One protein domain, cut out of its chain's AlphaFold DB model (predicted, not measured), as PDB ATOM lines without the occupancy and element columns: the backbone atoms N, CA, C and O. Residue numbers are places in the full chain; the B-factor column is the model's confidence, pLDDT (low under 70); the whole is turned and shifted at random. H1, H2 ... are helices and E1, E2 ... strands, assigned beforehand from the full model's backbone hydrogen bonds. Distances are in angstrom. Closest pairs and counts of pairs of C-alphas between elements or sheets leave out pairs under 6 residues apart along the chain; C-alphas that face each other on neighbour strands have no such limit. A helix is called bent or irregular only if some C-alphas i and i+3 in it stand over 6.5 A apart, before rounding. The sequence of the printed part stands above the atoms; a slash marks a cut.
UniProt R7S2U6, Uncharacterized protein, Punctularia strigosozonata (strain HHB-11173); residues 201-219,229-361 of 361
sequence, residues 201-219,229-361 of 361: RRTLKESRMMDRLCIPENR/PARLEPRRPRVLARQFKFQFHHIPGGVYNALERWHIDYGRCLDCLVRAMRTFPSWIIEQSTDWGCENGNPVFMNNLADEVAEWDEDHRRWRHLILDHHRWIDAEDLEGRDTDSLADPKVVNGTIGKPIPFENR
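Overview. This is residues 201 to 219 and 229 to 361 of the 361 residues of an uncharacterized protein of Punctularia strigosozonata (strain HHB-11173) (UniProt R7S2U6). A strongly twisted sheet of five strands, curled like part of a barrel, has two helices, H2 and H3, covering one face, while H1 lies beside its strands. H4 only grazes the sheet, H5 is away from it, and residues 229 to 252 and 343 to 361 are long stretches with no named element. The printed part has 152 residues, with H1 H2 H3 H4 E1 E2 E3 E4 E5 H5 along the chain; the sheet runs E1 E2 E3 E4 E5, antiparallel throughout. The class is mixed, helices and strands, though under half of the residues are in named elements. The whole is compact, with a radius of gyration of the C-alphas of 16.0 A and spans of 48 by 47 by 26 A.

Arrangement. H1, residues 204 to 212, is on the sheet at a height of 8.8 A, over none of the strands, but only just: 2 of its C-alphas fall on E5, residues 327 to 330. Their closest C-alphas are those of Lys 205 and Trp 328, 7.6 A apart. H2, residues 253 to 266, and H3, residues 270 to 279, form a helical hairpin and only just touch, with 3 pairs of C-alphas within 8 A, made by residues 259 to 263 of H2 alone. Their closest C-alphas are those of Leu 259 and Leu 273, 6.6 A apart; the tilt is steep, 39 degrees, opposite ways. H2 lies over E2, residues 297 to 301, along the strands, at 9 degrees to E2 on the local plane. H3 lies on the same face over E4, residues 317 to 324, slantwise to the strands, at 35 degrees on the local plane; this makes two layers, helices on one face of a sheet. H4, residues 282 to 286, only grazes the sheet with residues 282 to 284. The strands form a meander, each the antiparallel neighbour of the one before: E1, residues 292 to 294, pairs with E2 (N 294 and O 297, 2.8 A), E2 with E3, residues 307 to 312 (N 309 and O 300, 2.8 A), E3 with E4 (N 319 and O 310, 2.7 A), and E4 with E5 (N 322 and O 329, 2.8 A). H5, residues 338 to 342, is not on the sheet. In H1, H2 and H3 every O i to N i+4 pair is within hydrogen-bond range; H4 and H5 have 0 of 1, with 1 of 2 and 2 of 2 O i to N i+3 pairs within range.

Along the chain. H1 begins at C-alpha 204 (73.148, -36.992, 104.127) and is 12.6 A long. H2 is 18.9 A and H3 14.4 A long; H4 is irregular, but only just, with C-alphas 282 and 285 6.6 A apart. E2 is 13.2 A, E3 15.4 A and E4 21.8 A long. H5 ends at C-alpha 342 (49.880, -45.736, 89.697).

Size, cuts and confidence. The C-alphas of Arg 219 and Arg 361, the two farthest apart, are 57.0 A apart. Residues 220 to 228 are not printed, and C-alphas 219 and 229 are 19.9 A apart across the cut. Of the links printed whole, none is long. Mean pLDDT of the printed part is 84.6; residues 201 to 202, 215 to 219, 229 to 230 and 359 to 361 are under 70.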
ATOM      1  N   ARG A 201      80.894 -38.067 110.491       57.91
ATOM      2  CA  ARG A 201      80.147 -37.220 109.555       57.91
ATOM      3  C   ARG A 201      79.658 -38.118 108.427       57.91
ATOM      4  O   ARG A 201      80.313 -38.238 107.395       57.91
ATOM      5  N   ARG A 202      78.521 -38.758 108.670       67.88
ATOM      6  CA  ARG A 202      77.776 -39.495 107.663       67.88
ATOM      7  C   ARG A 202      77.366 -38.529 106.556       67.88
ATOM      8  O   ARG A 202      77.046 -37.366 106.830       67.88
ATOM      9  N   THR A 203      77.417 -38.985 105.308       73.00
ATOM     10  CA  THR A 203      76.758 -38.254 104.213       73.00
ATOM     11  C   THR A 203      75.273 -38.118 104.532       73.00
ATOM     12  O   THR A 203      74.718 -38.917 105.293       73.00
ATOM     13  N   LEU A 204      74.598 -37.126 103.949       75.88
ATOM     14  CA  LEU A 204      73.148 -36.992 104.127       75.88
ATOM     15  C   LEU A 204      72.428 -38.314 103.797       75.88
ATOM     16  O   LEU A 204      71.558 -38.786 104.533       75.88
ATOM     17  N   LYS A 205      72.876 -38.955 102.720       80.25
ATOM     18  CA  LYS A 205      72.419 -40.261 102.246       80.25
ATOM     19  C   LYS A 205      72.617 -41.383 103.265       80.25
ATOM     20  O   LYS A 205      71.694 -42.170 103.476       80.25
ATOM     21  N   GLU A 206      73.787 -41.455 103.895       75.56
ATOM     22  CA  GLU A 206      74.102 -42.442 104.936       75.56
ATOM     23  C   GLU A 206      73.270 -42.223 106.193       75.56
ATOM     24  O   GLU A 206      72.655 -43.171 106.679       75.56
ATOM     25  N   SER A 207      73.202 -40.989 106.703       75.94
ATOM     26  CA  SER A 207      72.377 -40.672 107.874       75.94
ATOM     27  C   SER A 207      70.938 -41.111 107.643       75.94
ATOM     28  O   SER A 207      70.340 -41.771 108.492       75.94
ATOM     29  N   ARG A 208      70.404 -40.850 106.443       78.12
ATOM     30  CA  ARG A 208      69.022 -41.207 106.134       78.12
ATOM     31  C   ARG A 208      68.776 -42.695 105.955       78.12
ATOM     32  O   ARG A 208      67.711 -43.182 106.332       78.12
ATOM     33  N   MET A 209      69.753 -43.425 105.427       77.25
ATOM     34  CA  MET A 209      69.694 -44.883 105.375       77.25
ATOM     35  C   MET A 209      69.686 -45.478 106.788       77.25
ATOM     36  O   MET A 209      68.870 -46.346 107.087       77.25
ATOM     37  N   MET A 210      70.539 -44.974 107.680       75.81
ATOM     38  CA  MET A 210      70.644 -45.461 109.057       75.81
ATOM     39  C   MET A 210      69.362 -45.215 109.859       75.81
ATOM     40  O   MET A 210      68.902 -46.127 110.548       75.81
ATOM     41  N   ASP A 211      68.749 -44.036 109.704       75.38
ATOM     42  CA  ASP A 211      67.446 -43.715 110.299       75.38
ATOM     43  C   ASP A 211      66.376 -44.741 109.900       75.38
ATOM     44  O   ASP A 211      65.664 -45.271 110.754       75.38
ATOM     45  N   ARG A 212      66.274 -45.058 108.600       74.75
ATOM     46  CA  ARG A 212      65.286 -46.023 108.087       74.75
ATOM     47  C   ARG A 212      65.530 -47.435 108.592       74.75
ATOM     48  O   ARG A 212      64.590 -48.138 108.955       74.75
ATOM     49  N   LEU A 213      66.795 -47.832 108.665       74.88
ATOM     50  CA  LEU A 213      67.194 -49.126 109.208       74.88
ATOM     51  C   LEU A 213      67.103 -49.181 110.741       74.88
ATOM     52  O   LEU A 213      67.394 -50.224 111.326       74.88
ATOM     53  N   CYS A 214      66.680 -48.089 111.393       71.94
ATOM     54  CA  CYS A 214      66.605 -47.961 112.845       71.94
ATOM     55  C   CYS A 214      67.950 -48.263 113.530       71.94
ATOM     56  O   CYS A 214      67.980 -48.778 114.651       71.94
ATOM     57  N   ILE A 215      69.068 -47.953 112.861       69.12
ATOM     58  CA  ILE A 215      70.410 -48.169 113.402       69.12
ATOM     59  C   ILE A 215      70.824 -46.901 114.164       69.12
ATOM     60  O   ILE A 215      71.061 -45.864 113.539       69.12
ATOM     61  N   PRO A 216      70.917 -46.946 115.506       61.91
ATOM     62  CA  PRO A 216      71.193 -45.760 116.309       61.91
ATOM     63  C   PRO A 216      72.562 -45.148 115.978       61.91
ATOM     64  O   PRO A 216      73.550 -45.853 115.777       61.91
ATOM     65  N   GLU A 217      72.638 -43.815 115.968       57.56
ATOM     66  CA  GLU A 217      73.831 -43.063 115.546       57.56
ATOM     67  C   GLU A 217      75.055 -43.218 116.473       57.56
ATOM     68  O   GLU A 217      76.175 -42.995 116.025       57.56
ATOM     69  N   ASN A 218      74.866 -43.642 117.732       53.91
ATOM     70  CA  ASN A 218      75.852 -43.482 118.817       53.91
ATOM     71  C   ASN A 218      76.190 -44.759 119.613       53.91
ATOM     72  O   ASN A 218      76.436 -44.681 120.818       53.91
ATOM     73  N   ARG A 219      76.203 -45.952 119.010       48.31
ATOM     74  CA  ARG A 219      76.750 -47.134 119.702       48.31
ATOM     75  C   ARG A 219      77.876 -47.762 118.904       48.31
ATOM     76  O   ARG A 219      77.688 -48.088 117.736       48.31
ATOM     77  N   PRO A 229      67.052 -59.335 107.944       64.69
ATOM     78  CA  PRO A 229      67.090 -58.658 106.658       64.69
ATOM     79  C   PRO A 229      66.169 -57.441 106.708       64.69
ATOM     80  O   PRO A 229      64.999 -57.548 107.086       64.69
ATOM     81  N   ALA A 230      66.724 -56.278 106.364       67.06
ATOM     82  CA  ALA A 230      65.969 -55.041 106.303       67.06
ATOM     83  C   ALA A 230      64.741 -55.246 105.414       67.06
ATOM     84  O   ALA A 230      64.829 -55.840 104.334       67.06
ATOM     85  N   ARG A 231      63.581 -54.763 105.868       75.00
ATOM     86  CA  ARG A 231      62.360 -54.830 105.065       75.00
ATOM     87  C   ARG A 231      62.623 -54.143 103.728       75.00
ATOM     88  O   ARG A 231      63.142 -53.031 103.709       75.00
ATOM     89  N   LEU A 232      62.267 -54.785 102.616       79.12
ATOM     90  CA  LEU A 232      62.341 -54.138 101.309       79.12
ATOM     91  C   LEU A 232      61.411 -52.924 101.299       79.12
ATOM     92  O   LEU A 232      60.203 -53.055 101.503       79.12
ATOM     93  N   GLU A 233      61.986 -51.757 101.038       80.62
ATOM     94  CA  GLU A 233      61.253 -50.503 100.887       80.62
ATOM     95  C   GLU A 233      61.375 -50.043  99.437       80.62
ATOM     96  O   GLU A 233      62.354 -49.378  99.091       80.62
ATOM     97  N   PRO A 234      60.452 -50.463  98.553       85.50
ATOM     98  CA  PRO A 234      60.459 -49.970  97.186       85.50
ATOM     99  C   PRO A 234      60.225 -48.461  97.182       85.50
ATOM    100  O   PRO A 234      59.463 -47.933  98.002       85.50
ATOM    101  N   ARG A 235      60.845 -47.775  96.222       90.19
ATOM    102  CA  ARG A 235      60.527 -46.375  95.926       90.19
ATOM    103  C   ARG A 235      59.028 -46.180  95.641       90.19
ATOM    104  O   ARG A 235      58.322 -47.109  95.237       90.19
ATOM    105  N   ARG A 236      58.556 -44.942  95.785       90.38
ATOM    106  CA  ARG A 236      57.191 -44.551  95.396       90.38
ATOM    107  C   ARG A 236      57.008 -44.619  93.871       90.38
ATOM    108  O   ARG A 236      57.981 -44.369  93.161       90.38
ATOM    109  N   PRO A 237      55.783 -44.890  93.377       92.44
ATOM    110  CA  PRO A 237      55.445 -44.765  91.961       92.44
ATOM    111  C   PRO A 237      55.832 -43.406  91.376       92.44
ATOM    112  O   PRO A 237      55.626 -42.379  92.031       92.44
ATOM    113  N   ARG A 238      56.343 -43.390  90.142       91.56
ATOM    114  CA  ARG A 238      56.733 -42.157  89.436       91.56
ATOM    115  C   ARG A 238      56.305 -42.158  87.979       91.56
ATOM    116  O   ARG A 238      56.286 -43.195  87.331       91.56
ATOM    117  N   VAL A 239      56.124 -40.971  87.412       90.94
ATOM    118  CA  VAL A 239      56.083 -40.816  85.954       90.94
ATOM    119  C   VAL A 239      57.508 -40.722  85.413       90.94
ATOM    120  O   VAL A 239      58.205 -39.759  85.711       90.94
ATOM    121  N   LEU A 240      57.950 -41.702  84.623       84.44
ATOM    122  CA  LEU A 240      59.311 -41.714  84.055       84.44
ATOM    123  C   LEU A 240      59.505 -40.728  82.902       84.44
ATOM    124  O   LEU A 240      60.615 -40.270  82.647       84.44
ATOM    125  N   ALA A 241      58.425 -40.379  82.204       81.25
ATOM    126  CA  ALA A 241      58.476 -39.320  81.210       81.25
ATOM    127  C   ALA A 241      58.776 -37.972  81.883       81.25
ATOM    128  O   ALA A 241      58.310 -37.693  82.991       81.25
ATOM    129  N   ARG A 242      59.512 -37.098  81.185       78.00
ATOM    130  CA  ARG A 242      59.771 -35.731  81.647       78.00
ATOM    131  C   ARG A 242      58.438 -35.009  81.879       78.00
ATOM    132  O   ARG A 242      57.717 -34.727  80.928       78.00
ATOM    133  N   GLN A 243      58.125 -34.712  83.142       78.25
ATOM    134  CA  GLN A 243      56.802 -34.210  83.532       78.25
ATOM    135  C   GLN A 243      56.549 -32.762  83.105       78.25
ATOM    136  O   GLN A 243      55.461 -32.442  82.638       78.25
ATOM    137  N   PHE A 244      57.537 -31.879  83.263       85.19
ATOM    138  CA  PHE A 244      57.455 -30.504  82.770       85.19
ATOM    139  C   PHE A 244      58.839 -29.884  82.570       85.19
ATOM    140  O   PHE A 244      59.862 -30.410  83.023       85.19
ATOM    141  N   LYS A 245      58.869 -28.745  81.871       81.69
ATOM    142  CA  LYS A 245      60.077 -27.939  81.703       81.69
ATOM    143  C   LYS A 245      60.207 -26.968  82.874       81.69
ATOM    144  O   LYS A 245      59.382 -26.076  83.055       81.69
ATOM    145  N   PHE A 246      61.251 -27.157  83.673       82.31
ATOM    146  CA  PHE A 246      61.569 -26.269  84.782       82.31
ATOM    147  C   PHE A 246      61.871 -24.843  84.280       82.31
ATOM    148  O   PHE A 246      62.449 -24.667  83.209       82.31
ATOM    149  N   GLN A 247      61.469 -23.825  85.045       84.50
ATOM    150  CA  GLN A 247      61.669 -22.408  84.723       84.50
ATOM    151  C   GLN A 247      62.146 -21.671  85.977       84.50
ATOM    152  O   GLN A 247      61.820 -22.077  87.090       84.50
ATOM    153  N   PHE A 248      62.864 -20.557  85.818       83.94
ATOM    154  CA  PHE A 248      63.471 -19.850  86.953       83.94
ATOM    155  C   PHE A 248      62.466 -19.321  87.977       83.94
ATOM    156  O   PHE A 248      62.743 -19.342  89.171       83.94
ATOM    157  N   HIS A 249      61.274 -18.908  87.544       84.75
ATOM    158  CA  HIS A 249      60.241 -18.434  88.465       84.75
ATOM    159  C   HIS A 249      59.641 -19.556  89.337       84.75
ATOM    160  O   HIS A 249      58.923 -19.271  90.291       84.75
ATOM    161  N   HIS A 250      59.930 -20.825  89.023       88.31
ATOM    162  CA  HIS A 250      59.561 -21.969  89.854       88.31
ATOM    163  C   HIS A 250      60.541 -22.205  91.013       88.31
ATOM    164  O   HIS A 250      60.229 -23.000  91.898       88.31
ATOM    165  N   ILE A 251      61.712 -21.553  91.021       90.44
ATOM    166  CA  ILE A 251      62.715 -21.708  92.080       90.44
ATOM    167  C   ILE A 251      62.203 -21.028  93.353       90.44
ATOM    168  O   ILE A 251      61.984 -19.813  93.352       90.44
ATOM    169  N   PRO A 252      62.038 -21.765  94.463       92.62
ATOM    170  CA  PRO A 252      61.620 -21.159  95.716       92.62
ATOM    171  C   PRO A 252      62.684 -20.215  96.280       92.62
ATOM    172  O   PRO A 252      63.886 -20.452  96.144       92.62
ATOM    173  N   GLY A 253      62.243 -19.183  97.002       91.75
ATOM    174  CA  GLY A 253      63.137 -18.155  97.545       91.75
ATOM    175  C   GLY A 253      64.272 -18.704  98.413       91.75
ATOM    176  O   GLY A 253      65.389 -18.212  98.333       91.75
ATOM    177  N   GLY A 254      64.049 -19.758  99.202       91.25
ATOM    178  CA  GLY A 254      65.136 -20.315 100.012       91.25
ATOM    179  C   GLY A 254      66.134 -21.180  99.237       91.25
ATOM    180  O   GLY A 254      67.304 -21.211  99.609       91.25
ATOM    181  N   VAL A 255      65.726 -21.793  98.120       93.69
ATOM    182  CA  VAL A 255      66.662 -22.435  97.178       93.69
ATOM    183  C   VAL A 255      67.509 -21.365  96.493       93.69
ATOM    184  O   VAL A 255      68.728 -21.497  96.429       93.69
ATOM    185  N   TYR A 256      66.885 -20.264  96.067       92.88
ATOM    186  CA  TYR A 256      67.604 -19.108  95.533       92.88
ATOM    187  C   TYR A 256      68.626 -18.559  96.541       92.88
ATOM    188  O   TYR A 256      69.794 -18.398  96.201       92.88
ATOM    189  N   ASN A 257      68.237 -18.374  97.807       92.31
ATOM    190  CA  ASN A 257      69.145 -17.917  98.864       92.31
ATOM    191  C   ASN A 257      70.308 -18.896  99.114       92.31
ATOM    192  O   ASN A 257      71.409 -18.478  99.472       92.31
ATOM    193  N   ALA A 258      70.085 -20.207  98.969       92.50
ATOM    194  CA  ALA A 258      71.154 -21.201  99.065       92.50
ATOM    195  C   ALA A 258      72.147 -21.076  97.898       92.50
ATOM    196  O   ALA A 258      73.355 -21.104  98.123       92.50
ATOM    197  N   LEU A 259      71.657 -20.861  96.673       93.00
ATOM    198  CA  LEU A 259      72.500 -20.610  95.501       93.00
ATOM    199  C   LEU A 259      73.273 -19.289  95.603       93.00
ATOM    200  O   LEU A 259      74.451 -19.235  95.257       93.00
ATOM    201  N   GLU A 260      72.641 -18.236  96.116       91.56
ATOM    202  CA  GLU A 260      73.295 -16.949  96.352       91.56
ATOM    203  C   GLU A 260      74.428 -17.082  97.380       91.56
ATOM    204  O   GLU A 260      75.547 -16.635  97.127       91.56
ATOM    205  N   ARG A 261      74.194 -17.789  98.497       90.56
ATOM    206  CA  ARG A 261      75.265 -18.136  99.448       90.56
ATOM    207  C   ARG A 261      76.360 -18.968  98.791       90.56
ATOM    208  O   ARG A 261      77.538 -18.709  99.005       90.56
ATOM    209  N   TRP A 262      76.006 -19.939  97.958       90.94
ATOM    210  CA  TRP A 262      76.979 -20.766  97.245       90.94
ATOM    211  C   TRP A 262      77.887 -19.946  96.309       90.94
ATOM    212  O   TRP A 262      79.094 -20.182  96.236       90.94
ATOM    213  N   HIS A 263      77.341 -18.918  95.662       89.94
ATOM    214  CA  HIS A 263      78.105 -17.935  94.894       89.94
ATOM    215  C   HIS A 263      79.015 -17.076  95.779       89.94
ATOM    216  O   HIS A 263      80.233 -17.057  95.587       89.94
ATOM    217  N   ILE A 264      78.436 -16.394  96.767       87.44
ATOM    218  CA  ILE A 264      79.133 -15.383  97.571       87.44
ATOM    219  C   ILE A 264      80.155 -16.032  98.510       87.44
ATOM    220  O   ILE A 264      81.321 -15.627  98.562       87.44
ATOM    221  N   ASP A 265      79.734 -17.056  99.246       84.88
ATOM    222  CA  ASP A 265      80.501 -17.623 100.350       84.88
ATOM    223  C   ASP A 265      81.447 -18.742  99.923       84.88
ATOM    224  O   ASP A 265      82.466 -18.942 100.587       84.88
ATOM    225  N   TYR A 266      81.145 -19.425  98.814       82.06
ATOM    226  CA  TYR A 266      81.914 -20.578  98.329       82.06
ATOM    227  C   TYR A 266      82.519 -20.384  96.930       82.06
ATOM    228  O   TYR A 266      83.203 -21.287  96.441       82.06
ATOM    229  N   GLY A 267      82.335 -19.209  96.316       85.06
ATOM    230  CA  GLY A 267      83.091 -18.764  95.141       85.06
ATOM    231  C   GLY A 267      82.665 -19.373  93.812       85.06
ATOM    232  O   GLY A 267      83.492 -19.507  92.913       85.06
ATOM    233  N   ARG A 268      81.398 -19.769  93.664       87.50
ATOM    234  CA  ARG A 268      80.889 -20.221  92.358       87.50
ATOM    235  C   ARG A 268      80.691 -19.069  91.398       87.50
ATOM    236  O   ARG A 268      80.261 -18.006  91.818       87.50
ATOM    237  N   CYS A 269      80.953 -19.274  90.110       86.12
ATOM    238  CA  CYS A 269      80.627 -18.274  89.097       86.12
ATOM    239  C   CYS A 269      79.116 -18.234  88.808       86.12
ATOM    240  O   CYS A 269      78.376 -19.163  89.145       86.12
ATOM    241  N   LEU A 270      78.663 -17.159  88.158       84.25
ATOM    242  CA  LEU A 270      77.264 -17.004  87.753       84.25
ATOM    243  C   LEU A 270      76.826 -18.091  86.764       84.25
ATOM    244  O   LEU A 270      75.699 -18.566  86.863       84.25
ATOM    245  N   ASP A 271      77.714 -18.557  85.886       82.81
ATOM    246  CA  ASP A 271      77.380 -19.615  84.923       82.81
ATOM    247  C   ASP A 271      77.074 -20.941  85.617       82.81
ATOM    248  O   ASP A 271      76.110 -21.623  85.267       82.81
ATOM    249  N   CYS A 272      77.821 -21.276  86.673       86.25
ATOM    250  CA  CYS A 272      77.515 -22.423  87.526       86.25
ATOM    251  C   CYS A 272      76.146 -22.283  88.197       86.25
ATOM    252  O   CYS A 272      75.413 -23.267  88.272       86.25
ATOM    253  N   LEU A 273      75.756 -21.078  88.632       89.19
ATOM    254  CA  LEU A 273      74.407 -20.859  89.160       89.19
ATOM    255  C   LEU A 273      73.345 -21.050  88.079       89.19
ATOM    256  O   LEU A 273      72.346 -21.717  88.325       89.19
ATOM    257  N   VAL A 274      73.546 -20.500  86.881       85.88
ATOM    258  CA  VAL A 274      72.595 -20.640  85.769       85.88
ATOM    259  C   VAL A 274      72.419 -22.112  85.388       85.88
ATOM    260  O   VAL A 274      71.282 -22.569  85.259       85.88
ATOM    261  N   ARG A 275      73.511 -22.880  85.292       86.69
ATOM    262  CA  ARG A 275      73.467 -24.336  85.057       86.69
ATOM    263  C   ARG A 275      72.761 -25.084  86.179       86.69
ATOM    264  O   ARG A 275      71.894 -25.917  85.913       86.69
ATOM    265  N   ALA A 276      73.069 -24.752  87.431       89.94
ATOM    266  CA  ALA A 276      72.385 -25.322  88.585       89.94
ATOM    267  C   ALA A 276      70.877 -25.061  88.518       89.94
ATOM    268  O   ALA A 276      70.076 -25.974  88.687       89.94
ATOM    269  N   MET A 277      70.470 -23.841  88.177       89.38
ATOM    270  CA  MET A 277      69.059 -23.489  88.044       89.38
ATOM    271  C   MET A 277      68.341 -24.234  86.907       89.38
ATOM    272  O   MET A 277      67.130 -24.430  86.990       89.38
ATOM    273  N   ARG A 278      69.054 -24.654  85.856       85.75
ATOM    274  CA  ARG A 278      68.489 -25.398  84.713       85.75
ATOM    275  C   ARG A 278      68.369 -26.899  84.959       85.75
ATOM    276  O   ARG A 278      67.481 -27.532  84.392       85.75
ATOM    277  N   THR A 279      69.256 -27.455  85.778       88.19
ATOM    278  CA  THR A 279      69.402 -28.907  85.962       88.19
ATOM    279  C   THR A 279      68.716 -29.435  87.217       88.19
ATOM    280  O   THR A 279      68.829 -30.617  87.518       88.19
ATOM    281  N   PHE A 280      67.989 -28.594  87.961       91.50
ATOM    282  CA  PHE A 280      67.283 -29.056  89.151       91.50
ATOM    283  C   PHE A 280      66.262 -30.155  88.835       91.50
ATOM    284  O   PHE A 280      65.525 -30.058  87.846       91.50
ATOM    285  N   PRO A 281      66.117 -31.147  89.730       91.94
ATOM    286  CA  PRO A 281      64.986 -32.046  89.662       91.94
ATOM    287  C   PRO A 281      63.683 -31.299  89.953       91.94
ATOM    288  O   PRO A 281      63.629 -30.328  90.711       91.94
ATOM    289  N   SER A 282      62.592 -31.781  89.366       90.94
ATOM    290  CA  SER A 282      61.297 -31.097  89.365       90.94
ATOM    291  C   SER A 282      60.716 -30.831  90.757       90.94
ATOM    292  O   SER A 282      60.017 -29.836  90.939       90.94
ATOM    293  N   TRP A 283      61.008 -31.678  91.750       93.75
ATOM    294  CA  TRP A 283      60.527 -31.523  93.130       93.75
ATOM    295  C   TRP A 283      61.143 -30.335  93.879       93.75
ATOM    296  O   TRP A 283      60.653 -29.982  94.954       93.75
ATOM    297  N   ILE A 284      62.168 -29.676  93.324       93.69
ATOM    298  CA  ILE A 284      62.794 -28.503  93.951       93.69
ATOM    299  C   ILE A 284      61.784 -27.372  94.215       93.69
ATOM    300  O   ILE A 284      61.972 -26.578  95.126       93.69
ATOM    301  N   ILE A 285      60.678 -27.324  93.465       91.56
ATOM    302  CA  ILE A 285      59.605 -26.320  93.593       91.56
ATOM    303  C   ILE A 285      58.887 -26.331  94.950       91.56
ATOM    304  O   ILE A 285      58.170 -25.384  95.274       91.56
ATOM    305  N   GLU A 286      59.010 -27.413  95.721       91.38
ATOM    306  CA  GLU A 286      58.472 -27.505  97.083       91.38
ATOM    307  C   GLU A 286      59.520 -27.251  98.165       91.38
ATOM    308  O   GLU A 286      59.181 -27.265  99.349       91.38
ATOM    309  N   GLN A 287      60.783 -27.038  97.788       90.75
ATOM    310  CA  GLN A 287      61.853 -26.894  98.761       90.75
ATOM    311  C   GLN A 287      61.901 -25.501  99.358       90.75
ATOM    312  O   GLN A 287      61.925 -24.496  98.655       90.75
ATOM    313  N   SER A 288      61.939 -25.437 100.685       84.75
ATOM    314  CA  SER A 288      62.051 -24.171 101.402       84.75
ATOM    315  C   SER A 288      63.491 -23.778 101.687       84.75
ATOM    316  O   SER A 288      63.744 -22.589 101.817       84.75
ATOM    317  N   THR A 289      64.415 -24.729 101.818       83.69
ATOM    318  CA  THR A 289      65.827 -24.490 102.163       83.69
ATOM    319  C   THR A 289      66.706 -25.616 101.620       83.69
ATOM    320  O   THR A 289      66.208 -26.677 101.247       83.69
ATOM    321  N   ASP A 290      68.018 -25.397 101.597       81.62
ATOM    322  CA  ASP A 290      68.992 -26.485 101.534       81.62
ATOM    323  C   ASP A 290      68.906 -27.355 102.792       81.62
ATOM    324  O   ASP A 290      68.501 -26.900 103.867       81.62
ATOM    325  N   TRP A 291      69.263 -28.630 102.647       81.00
ATOM    326  CA  TRP A 291      69.360 -29.546 103.783       81.00
ATOM    327  C   TRP A 291      70.734 -29.441 104.454       81.00
ATOM    328  O   TRP A 291      70.879 -29.653 105.656       81.00
ATOM    329  N   GLY A 292      71.747 -29.064 103.676       81.00
ATOM    330  CA  GLY A 292      73.085 -28.774 104.158       81.00
ATOM    331  C   GLY A 292      74.065 -28.616 103.006       81.00
ATOM    332  O   GLY A 292      73.665 -28.467 101.852       81.00
ATOM    333  N   CYS A 293      75.353 -28.693 103.336       79.25
ATOM    334  CA  CYS A 293      76.438 -28.617 102.368       79.25
ATOM    335  C   CYS A 293      77.330 -29.864 102.434       79.25
ATOM    336  O   CYS A 293      77.746 -30.300 103.515       79.25
ATOM    337  N   GLU A 294      77.695 -30.393 101.269       78.56
ATOM    338  CA  GLU A 294      78.729 -31.411 101.103       78.56
ATOM    339  C   GLU A 294      79.863 -30.837 100.251       78.56
ATOM    340  O   GLU A 294      79.650 -30.392  99.130       78.56
ATOM    341  N   ASN A 295      81.078 -30.783 100.808       75.69
ATOM    342  CA  ASN A 295      82.255 -30.175 100.165       75.69
ATOM    343  C   ASN A 295      82.028 -28.723  99.684       75.69
ATOM    344  O   ASN A 295      82.567 -28.298  98.663       75.69
ATOM    345  N   GLY A 296      81.222 -27.958 100.429       78.56
ATOM    346  CA  GLY A 296      80.855 -26.581 100.080       78.56
ATOM    347  C   GLY A 296      79.824 -26.470  98.957       78.56
ATOM    348  O   GLY A 296      79.579 -25.369  98.476       78.56
ATOM    349  N   ASN A 297      79.229 -27.585  98.529       87.44
ATOM    350  CA  ASN A 297      78.110 -27.600  97.596       87.44
ATOM    351  C   ASN A 297      76.799 -27.816  98.342       87.44
ATOM    352  O   ASN A 297      76.746 -28.709  99.190       87.44
ATOM    353  N   PRO A 298      75.747 -27.040  98.037       91.00
ATOM    354  CA  PRO A 298      74.454 -27.255  98.651       91.00
ATOM    355  C   PRO A 298      73.909 -28.620  98.234       91.00
ATOM    356  O   PRO A 298      74.082 -29.053  97.096       91.00
ATOM    357  N   VAL A 299      73.249 -29.284  99.173       91.69
ATOM    358  CA  VAL A 299      72.538 -30.537  98.948       91.69
ATOM    359  C   VAL A 299      71.081 -30.328  99.322       91.69
ATOM    360  O   VAL A 299      70.758 -29.808 100.395       91.69
ATOM    361  N   PHE A 300      70.196 -30.747  98.425       93.94
ATOM    362  CA  PHE A 300      68.756 -30.675  98.630       93.94
ATOM    363  C   PHE A 300      68.200 -32.083  98.790       93.94
ATOM    364  O   PHE A 300      68.609 -33.008  98.094       93.94
ATOM    365  N   MET A 301      67.238 -32.240  99.691       92.44
ATOM    366  CA  MET A 301      66.477 -33.471  99.867       92.44
ATOM    367  C   MET A 301      65.005 -33.125  99.762       92.44
ATOM    368  O   MET A 301      64.583 -32.083 100.261       92.44
ATOM    369  N   ASN A 302      64.223 -33.976  99.108       93.25
ATOM    370  CA  ASN A 302      62.798 -33.723  98.991       93.25
ATOM    371  C   ASN A 302      62.079 -33.849 100.351       93.25
ATOM    372  O   ASN A 302      62.573 -34.459 101.299       93.25
ATOM    373  N   ASN A 303      60.853 -33.323 100.441       90.44
ATOM    374  CA  ASN A 303      60.064 -33.344 101.684       90.44
ATOM    375  C   ASN A 303      59.709 -34.766 102.157       90.44
ATOM    376  O   ASN A 303      59.353 -34.975 103.315       90.44
ATOM    377  N   LEU A 304      59.796 -35.745 101.255       89.44
ATOM    378  CA  LEU A 304      59.547 -37.159 101.518       89.44
ATOM    379  C   LEU A 304      60.797 -37.913 101.996       89.44
ATOM    380  O   LEU A 304      60.677 -39.056 102.439       89.44
ATOM    381  N   ALA A 305      61.971 -37.279 101.934       88.56
ATOM    382  CA  ALA A 305      63.268 -37.873 102.234       88.56
ATOM    383  C   ALA A 305      63.521 -39.205 101.499       88.56
ATOM    384  O   ALA A 305      64.018 -40.176 102.078       88.56
ATOM    385  N   ASP A 306      63.129 -39.261 100.229       90.38
ATOM    386  CA  ASP A 306      63.377 -40.376  99.313       90.38
ATOM    387  C   ASP A 306      64.043 -39.935  97.999       90.38
ATOM    388  O   ASP A 306      64.353 -40.780  97.165       90.38
ATOM    389  N   GLU A 307      64.341 -38.642  97.837       93.69
ATOM    390  CA  GLU A 307      65.100 -38.103  96.706       93.69
ATOM    391  C   GLU A 307      66.089 -37.036  97.154       93.69
ATOM    392  O   GLU A 307      65.809 -36.254  98.067       93.69
ATOM    393  N   VAL A 308      67.239 -36.994  96.485       93.81
ATOM    394  CA  VAL A 308      68.345 -36.083  96.786       93.81
ATOM    395  C   VAL A 308      68.862 -35.448  95.497       93.81
ATOM    396  O   VAL A 308      68.930 -36.100  94.457       93.81
ATOM    397  N   ALA A 309      69.215 -34.166  95.572       94.38
ATOM    398  CA  ALA A 309      69.950 -33.448  94.540       94.38
ATOM    399  C   ALA A 309      71.321 -33.055  95.093       94.38
ATOM    400  O   ALA A 309      71.414 -32.267  96.040       94.38
ATOM    401  N   GLU A 310      72.372 -33.603  94.493       92.56
ATOM    402  CA  GLU A 310      73.769 -33.312  94.817       92.56
ATOM    403  C   GLU A 310      74.450 -32.659  93.624       92.56
ATOM    404  O   GLU A 310      74.174 -33.005  92.478       92.56
ATOM    405  N   TRP A 311      75.329 -31.694  93.874       91.25
ATOM    406  CA  TRP A 311      76.074 -31.068  92.793       91.25
ATOM    407  C   TRP A 311      77.193 -31.995  92.317       91.25
ATOM    408  O   TRP A 311      78.107 -32.308  93.083       91.25
ATOM    409  N   ASP A 312      77.125 -32.401  91.053       87.38
ATOM    410  CA  ASP A 312      78.192 -33.114  90.367       87.38
ATOM    411  C   ASP A 312      79.201 -32.097  89.825       87.38
ATOM    412  O   ASP A 312      78.883 -31.274  88.963       87.38
ATOM    413  N   GLU A 313      80.418 -32.122  90.364       83.38
ATOM    414  CA  GLU A 313      81.480 -31.207  89.943       83.38
ATOM    415  C   GLU A 313      82.015 -31.513  88.553       83.38
ATOM    416  O   GLU A 313      82.350 -30.575  87.825       83.38
ATOM    417  N   ASP A 314      82.078 -32.793  88.193       80.12
ATOM    418  CA  ASP A 314      82.673 -33.249  86.942       80.12
ATOM    419  C   ASP A 314      81.745 -32.895  85.780       80.12
ATOM    420  O   ASP A 314      82.179 -32.346  84.766       80.12
ATOM    421  N   HIS A 315      80.442 -33.108  85.975       81.00
ATOM    422  CA  HIS A 315      79.415 -32.830  84.968       81.00
ATOM    423  C   HIS A 315      78.747 -31.457  85.125       81.00
ATOM    424  O   HIS A 315      77.902 -31.092  84.309       81.00
ATOM    425  N   ARG A 316      79.094 -30.688  86.166       84.81
ATOM    426  CA  ARG A 316      78.546 -29.345  86.451       84.81
ATOM    427  C   ARG A 316      77.014 -29.291  86.398       84.81
ATOM    428  O   ARG A 316      76.435 -28.347  85.853       84.81
ATOM    429  N   ARG A 317      76.363 -30.304  86.966       88.56
ATOM    430  CA  ARG A 317      74.901 -30.459  86.984       88.56
ATOM    431  C   ARG A 317      74.432 -31.045  88.307       88.56
ATOM    432  O   ARG A 317      75.210 -31.645  89.044       88.56
ATOM    433  N   TRP A 318      73.145 -30.906  88.601       92.38
ATOM    434  CA  TRP A 318      72.549 -31.661  89.699       92.38
ATOM    435  C   TRP A 318      72.457 -33.140  89.339       92.38
ATOM    436  O   TRP A 318      71.777 -33.521  88.389       92.38
ATOM    437  N   ARG A 319      73.101 -33.978  90.145       91.94
ATOM    438  CA  ARG A 319      72.873 -35.415  90.181       91.94
ATOM    439  C   ARG A 319      71.620 -35.684  91.004       91.94
ATOM    440  O   ARG A 319      71.571 -35.393  92.201       91.94
ATOM    441  N   HIS A 320      70.589 -36.202  90.343       93.38
ATOM    442  CA  HIS A 320      69.311 -36.537  90.964       93.38
ATOM    443  C   HIS A 320      69.300 -38.011  91.360       93.38
ATOM    444  O   HIS A 320      69.249 -38.887  90.505       93.38
ATOM    445  N   LEU A 321      69.312 -38.268  92.665       92.88
ATOM    446  CA  LEU A 321      69.303 -39.602  93.254       92.88
ATOM    447  C   LEU A 321      67.932 -39.930  93.850       92.88
ATOM    448  O   LEU A 321      67.309 -39.092  94.506       92.88
ATOM    449  N   ILE A 322      67.488 -41.172  93.672       93.06
ATOM    450  CA  ILE A 322      66.225 -41.716  94.177       93.06
ATOM    451  C   ILE A 322      66.542 -42.903  95.083       93.06
ATOM    452  O   ILE A 322      67.316 -43.788  94.722       93.06
ATOM    453  N   LEU A 323      65.938 -42.928  96.267       89.69
ATOM    454  CA  LEU A 323      66.087 -44.018  97.215       89.69
ATOM    455  C   LEU A 323      65.155 -45.176  96.847       89.69
ATOM    456  O   LEU A 323      63.931 -45.050  96.912       89.69
ATOM    457  N   ASP A 324      65.737 -46.325  96.522       88.31
ATOM    458  CA  ASP A 324      65.020 -47.548  96.187       88.31
ATOM    459  C   ASP A 324      65.667 -48.756  96.872       88.31
ATOM    460  O   ASP A 324      66.862 -49.004  96.724       88.31
ATOM    461  N   HIS A 325      64.890 -49.503  97.661       84.62
ATOM    462  CA  HIS A 325      65.361 -50.669  98.418       84.62
ATOM    463  C   HIS A 325      66.652 -50.419  99.218       84.62
ATOM    464  O   HIS A 325      67.540 -51.271  99.259       84.62
ATOM    465  N   HIS A 326      66.749 -49.255  99.870       81.12
ATOM    466  CA  HIS A 326      67.924 -48.814 100.643       81.12
ATOM    467  C   HIS A 326      69.162 -48.491  99.801       81.12
ATOM    468  O   HIS A 326      70.273 -48.461 100.322       81.12
ATOM    469  N   ARG A 327      68.995 -48.230  98.503       83.44
ATOM    470  CA  ARG A 327      70.066 -47.776  97.614       83.44
ATOM    471  C   ARG A 327      69.687 -46.463  96.955       83.44
ATOM    472  O   ARG A 327      68.552 -46.285  96.532       83.44
ATOM    473  N   TRP A 328      70.650 -45.558  96.866       88.19
ATOM    474  CA  TRP A 328      70.513 -44.337  96.084       88.19
ATOM    475  C   TRP A 328      70.884 -44.654  94.638       88.19
ATOM    476  O   TRP A 328      72.009 -45.076  94.380       88.19
ATOM    477  N   ILE A 329      69.926 -44.498  93.732       89.00
ATOM    478  CA  ILE A 329      70.060 -44.788  92.302       89.00
ATOM    479  C   ILE A 329      69.890 -43.476  91.543       89.00
ATOM    480  O   ILE A 329      69.026 -42.675  91.904       89.00
ATOM    481  N   ASP A 330      70.696 -43.244  90.512       91.50
ATOM    482  CA  ASP A 330      70.502 -42.091  89.639       91.50
ATOM    483  C   ASP A 330      69.146 -42.161  88.940       91.50
ATOM    484  O   ASP A 330      68.705 -43.216  88.489       91.50
ATOM    485  N   ALA A 331      68.466 -41.021  88.847       90.50
ATOM    486  CA  ALA A 331      67.163 -40.944  88.202       90.50
ATOM    487  C   ALA A 331      67.222 -41.335  86.715       90.50
ATOM    488  O   ALA A 331      66.232 -41.836  86.188       90.50
ATOM    489  N   GLU A 332      68.374 -41.124  86.069       87.00
ATOM    490  CA  GLU A 332      68.656 -41.529  84.684       87.00
ATOM    491  C   GLU A 332      68.776 -43.062  84.545       87.00
ATOM    492  O   GLU A 332      68.337 -43.614  83.538       87.00
ATOM    493  N   ASP A 333      69.267 -43.751  85.581       89.94
ATOM    494  CA  ASP A 333      69.470 -45.210  85.613       89.94
ATOM    495  C   ASP A 333      68.257 -45.972  86.176       89.94
ATOM    496  O   ASP A 333      68.295 -47.189  86.384       89.94
ATOM    497  N   LEU A 334      67.169 -45.265  86.488       89.56
ATOM    498  CA  LEU A 334      66.030 -45.854  87.172       89.56
ATOM    499  C   LEU A 334      65.172 -46.701  86.223       89.56
ATOM    500  O   LEU A 334      64.462 -46.188  85.360       89.56
ATOM    501  N   GLU A 335      65.148 -48.009  86.461       89.94
ATOM    502  CA  GLU A 335      64.283 -48.932  85.727       89.94
ATOM    503  C   GLU A 335      62.801 -48.763  86.091       89.94
ATOM    504  O   GLU A 335      62.423 -48.661  87.268       89.94
ATOM    505  N   GLY A 336      61.935 -48.800  85.076       89.56
ATOM    506  CA  GLY A 336      60.491 -48.742  85.270       89.56
ATOM    507  C   GLY A 336      59.911 -49.983  85.932       89.56
ATOM    508  O   GLY A 336      60.338 -51.106  85.683       89.56
ATOM    509  N   ARG A 337      58.912 -49.762  86.788       89.06
ATOM    510  CA  ARG A 337      58.155 -50.814  87.472       89.06
ATOM    511  C   ARG A 337      56.688 -50.772  87.090       89.06
ATOM    512  O   ARG A 337      56.132 -49.708  86.843       89.06
ATOM    513  N   ASP A 338      56.016 -51.912  87.206       89.44
ATOM    514  CA  ASP A 338      54.562 -51.996  87.012       89.44
ATOM    515  C   ASP A 338      53.799 -51.024  87.926       89.44
ATOM    516  O   ASP A 338      52.794 -50.431  87.531       89.44
ATOM    517  N   THR A 339      54.307 -50.796  89.143       90.88
ATOM    518  CA  THR A 339      53.725 -49.861  90.114       90.88
ATOM    519  C   THR A 339      53.809 -48.401  89.685       90.88
ATOM    520  O   THR A 339      53.015 -47.606  90.174       90.88
ATOM    521  N   ASP A 340      54.727 -48.033  88.785       91.44
ATOM    522  CA  ASP A 340      54.873 -46.654  88.297       91.44
ATOM    523  C   ASP A 340      53.633 -46.189  87.517       91.44
ATOM    524  O   ASP A 340      53.323 -44.999  87.497       91.44
ATOM    525  N   SER A 341      52.837 -47.127  86.988       88.62
ATOM    526  CA  SER A 341      51.526 -46.844  86.382       88.62
ATOM    527  C   SER A 341      50.504 -46.222  87.345       88.62
ATOM    528  O   SER A 341      49.522 -45.632  86.897       88.62
ATOM    529  N   LEU A 342      50.729 -46.331  88.660       91.69
ATOM    530  CA  LEU A 342      49.880 -45.736  89.697       91.69
ATOM    531  C   LEU A 342      50.224 -44.268  89.988       91.69
ATOM    532  O   LEU A 342      49.519 -43.628  90.771       91.69
ATOM    533  N   ALA A 343      51.309 -43.736  89.420       91.50
ATOM    534  CA  ALA A 343      51.694 -42.345  89.621       91.50
ATOM    535  C   ALA A 343      50.696 -41.395  88.941       91.50
ATOM    536  O   ALA A 343      50.342 -41.584  87.778       91.50
ATOM    537  N   ASP A 344      50.264 -40.347  89.650       91.31
ATOM    538  CA  ASP A 344      49.415 -39.310  89.060       91.31
ATOM    539  C   ASP A 344      50.260 -38.411  88.140       91.31
ATOM    540  O   ASP A 344      51.131 -37.684  88.631       91.31
ATOM    541  N   PRO A 345      50.001 -38.389  86.819       89.88
ATOM    542  CA  PRO A 345      50.764 -37.565  85.892       89.88
ATOM    543  C   PRO A 345      50.542 -36.067  86.065       89.88
ATOM    544  O   PRO A 345      51.242 -35.297  85.421       89.88
ATOM    545  N   LYS A 346      49.591 -35.630  86.897       90.62
ATOM    546  CA  LYS A 346      49.357 -34.214  87.210       90.62
ATOM    547  C   LYS A 346      50.114 -33.740  88.445       90.62
ATOM    548  O   LYS A 346      50.103 -32.539  88.720       90.62
ATOM    549  N   VAL A 347      50.752 -34.648  89.178       91.38
ATOM    550  CA  VAL A 347      51.522 -34.352  90.387       91.38
ATOM    551  C   VAL A 347      53.008 -34.476  90.084       91.38
ATOM    552  O   VAL A 347      53.450 -35.426  89.445       91.38
ATOM    553  N   VAL A 348      53.799 -33.518  90.555       92.00
ATOM    554  CA  VAL A 348      55.252 -33.547  90.395       92.00
ATOM    555  C   VAL A 348      55.839 -34.711  91.192       92.00
ATOM    556  O   VAL A 348      55.600 -34.838  92.395       92.00
ATOM    557  N   ASN A 349      56.634 -35.549  90.529       92.75
ATOM    558  CA  ASN A 349      57.379 -36.640  91.146       92.75
ATOM    559  C   ASN A 349      58.176 -36.118  92.343       92.75
ATOM    560  O   ASN A 349      58.789 -35.056  92.251       92.75
ATOM    561  N   GLY A 350      58.179 -36.869  93.442       89.94
ATOM    562  CA  GLY A 350      58.924 -36.506  94.650       89.94
ATOM    563  C   GLY A 350      58.263 -35.479  95.551       89.94
ATOM    564  O   GLY A 350      58.892 -35.015  96.500       89.94
ATOM    565  N   THR A 351      57.005 -35.136  95.279       91.88
ATOM    566  CA  THR A 351      56.204 -34.224  96.103       91.88
ATOM    567  C   THR A 351      55.026 -34.951  96.747       91.88
ATOM    568  O   THR A 351      54.650 -36.050  96.334       91.88
ATOM    569  N   ILE A 352      54.431 -34.352  97.783       87.12
ATOM    570  CA  ILE A 352      53.253 -34.931  98.463       87.12
ATOM    571  C   ILE A 352      51.981 -34.768  97.613       87.12
ATOM    572  O   ILE A 352      51.034 -35.540  97.748       87.12
ATOM    573  N   GLY A 353      51.956 -33.778  96.724       86.75
ATOM    574  CA  GLY A 353      50.785 -33.471  95.907       86.75
ATOM    575  C   GLY A 353      50.918 -32.169  95.132       86.75
ATOM    576  O   GLY A 353      49.905 -31.531  94.844       86.75
ATOM    577  N   LYS A 354      52.147 -31.726  94.834       90.75
ATOM    578  CA  LYS A 354      52.349 -30.482  94.100       90.75
ATOM    579  C   LYS A 354      51.815 -30.666  92.686       90.75
ATOM    580  O   LYS A 354      52.341 -31.521  91.971       90.75
ATOM    581  N   PRO A 355      50.815 -29.888  92.249       90.69
ATOM    582  CA  PRO A 355      50.397 -29.956  90.864       90.69
ATOM    583  C   PRO A 355      51.547 -29.496  89.969       90.69
ATOM    584  O   PRO A 355      52.300 -28.586  90.330       90.69
ATOM    585  N   ILE A 356      51.661 -30.111  88.794       87.38
ATOM    586  CA  ILE A 356      52.563 -29.629  87.752       87.38
ATOM    587  C   ILE A 356      52.209 -28.165  87.451       87.38
ATOM    588  O   ILE A 356      51.034 -27.862  87.213       87.38
ATOM    589  N   PRO A 357      53.191 -27.245  87.454       84.19
ATOM    590  CA  PRO A 357      52.978 -25.888  86.977       84.19
ATOM    591  C   PRO A 357      52.697 -25.953  85.473       84.19
ATOM    592  O   PRO A 357      53.611 -26.081  84.660       84.19
ATOM    593  N   PHE A 358      51.423 -25.959  85.084       75.56
ATOM    594  CA  PHE A 358      51.064 -25.887  83.674       75.56
ATOM    595  C   PHE A 358      51.438 -24.503  83.145       75.56
ATOM    596  O   PHE A 358      51.058 -23.483  83.726       75.56
ATOM    597  N   GLU A 359      52.153 -24.460  82.021       57.81
ATOM    598  CA  GLU A 359      52.184 -23.257  81.200       57.81
ATOM    599  C   GLU A 359      50.759 -23.052  80.674       57.81
ATOM    600  O   GLU A 359      50.329 -23.733  79.747       57.81
ATOM    601  N   ASN A 360      49.999 -22.142  81.287       38.03
ATOM    602  CA  ASN A 360      48.854 -21.542  80.611       38.03
ATOM    603  C   ASN A 360      49.417 -20.791  79.396       38.03
ATOM    604  O   ASN A 360      49.839 -19.639  79.521       38.03
ATOM    605  N   ARG A 361      49.490 -21.464  78.251       36.50
ATOM    606  CA  ARG A 361      49.715 -20.846  76.947       36.50
ATOM    607  C   ARG A 361      48.520 -21.105  76.056       36.50
ATOM    608  O   ARG A 361      48.125 -22.286  75.941       36.50
TER     609      ARG A 361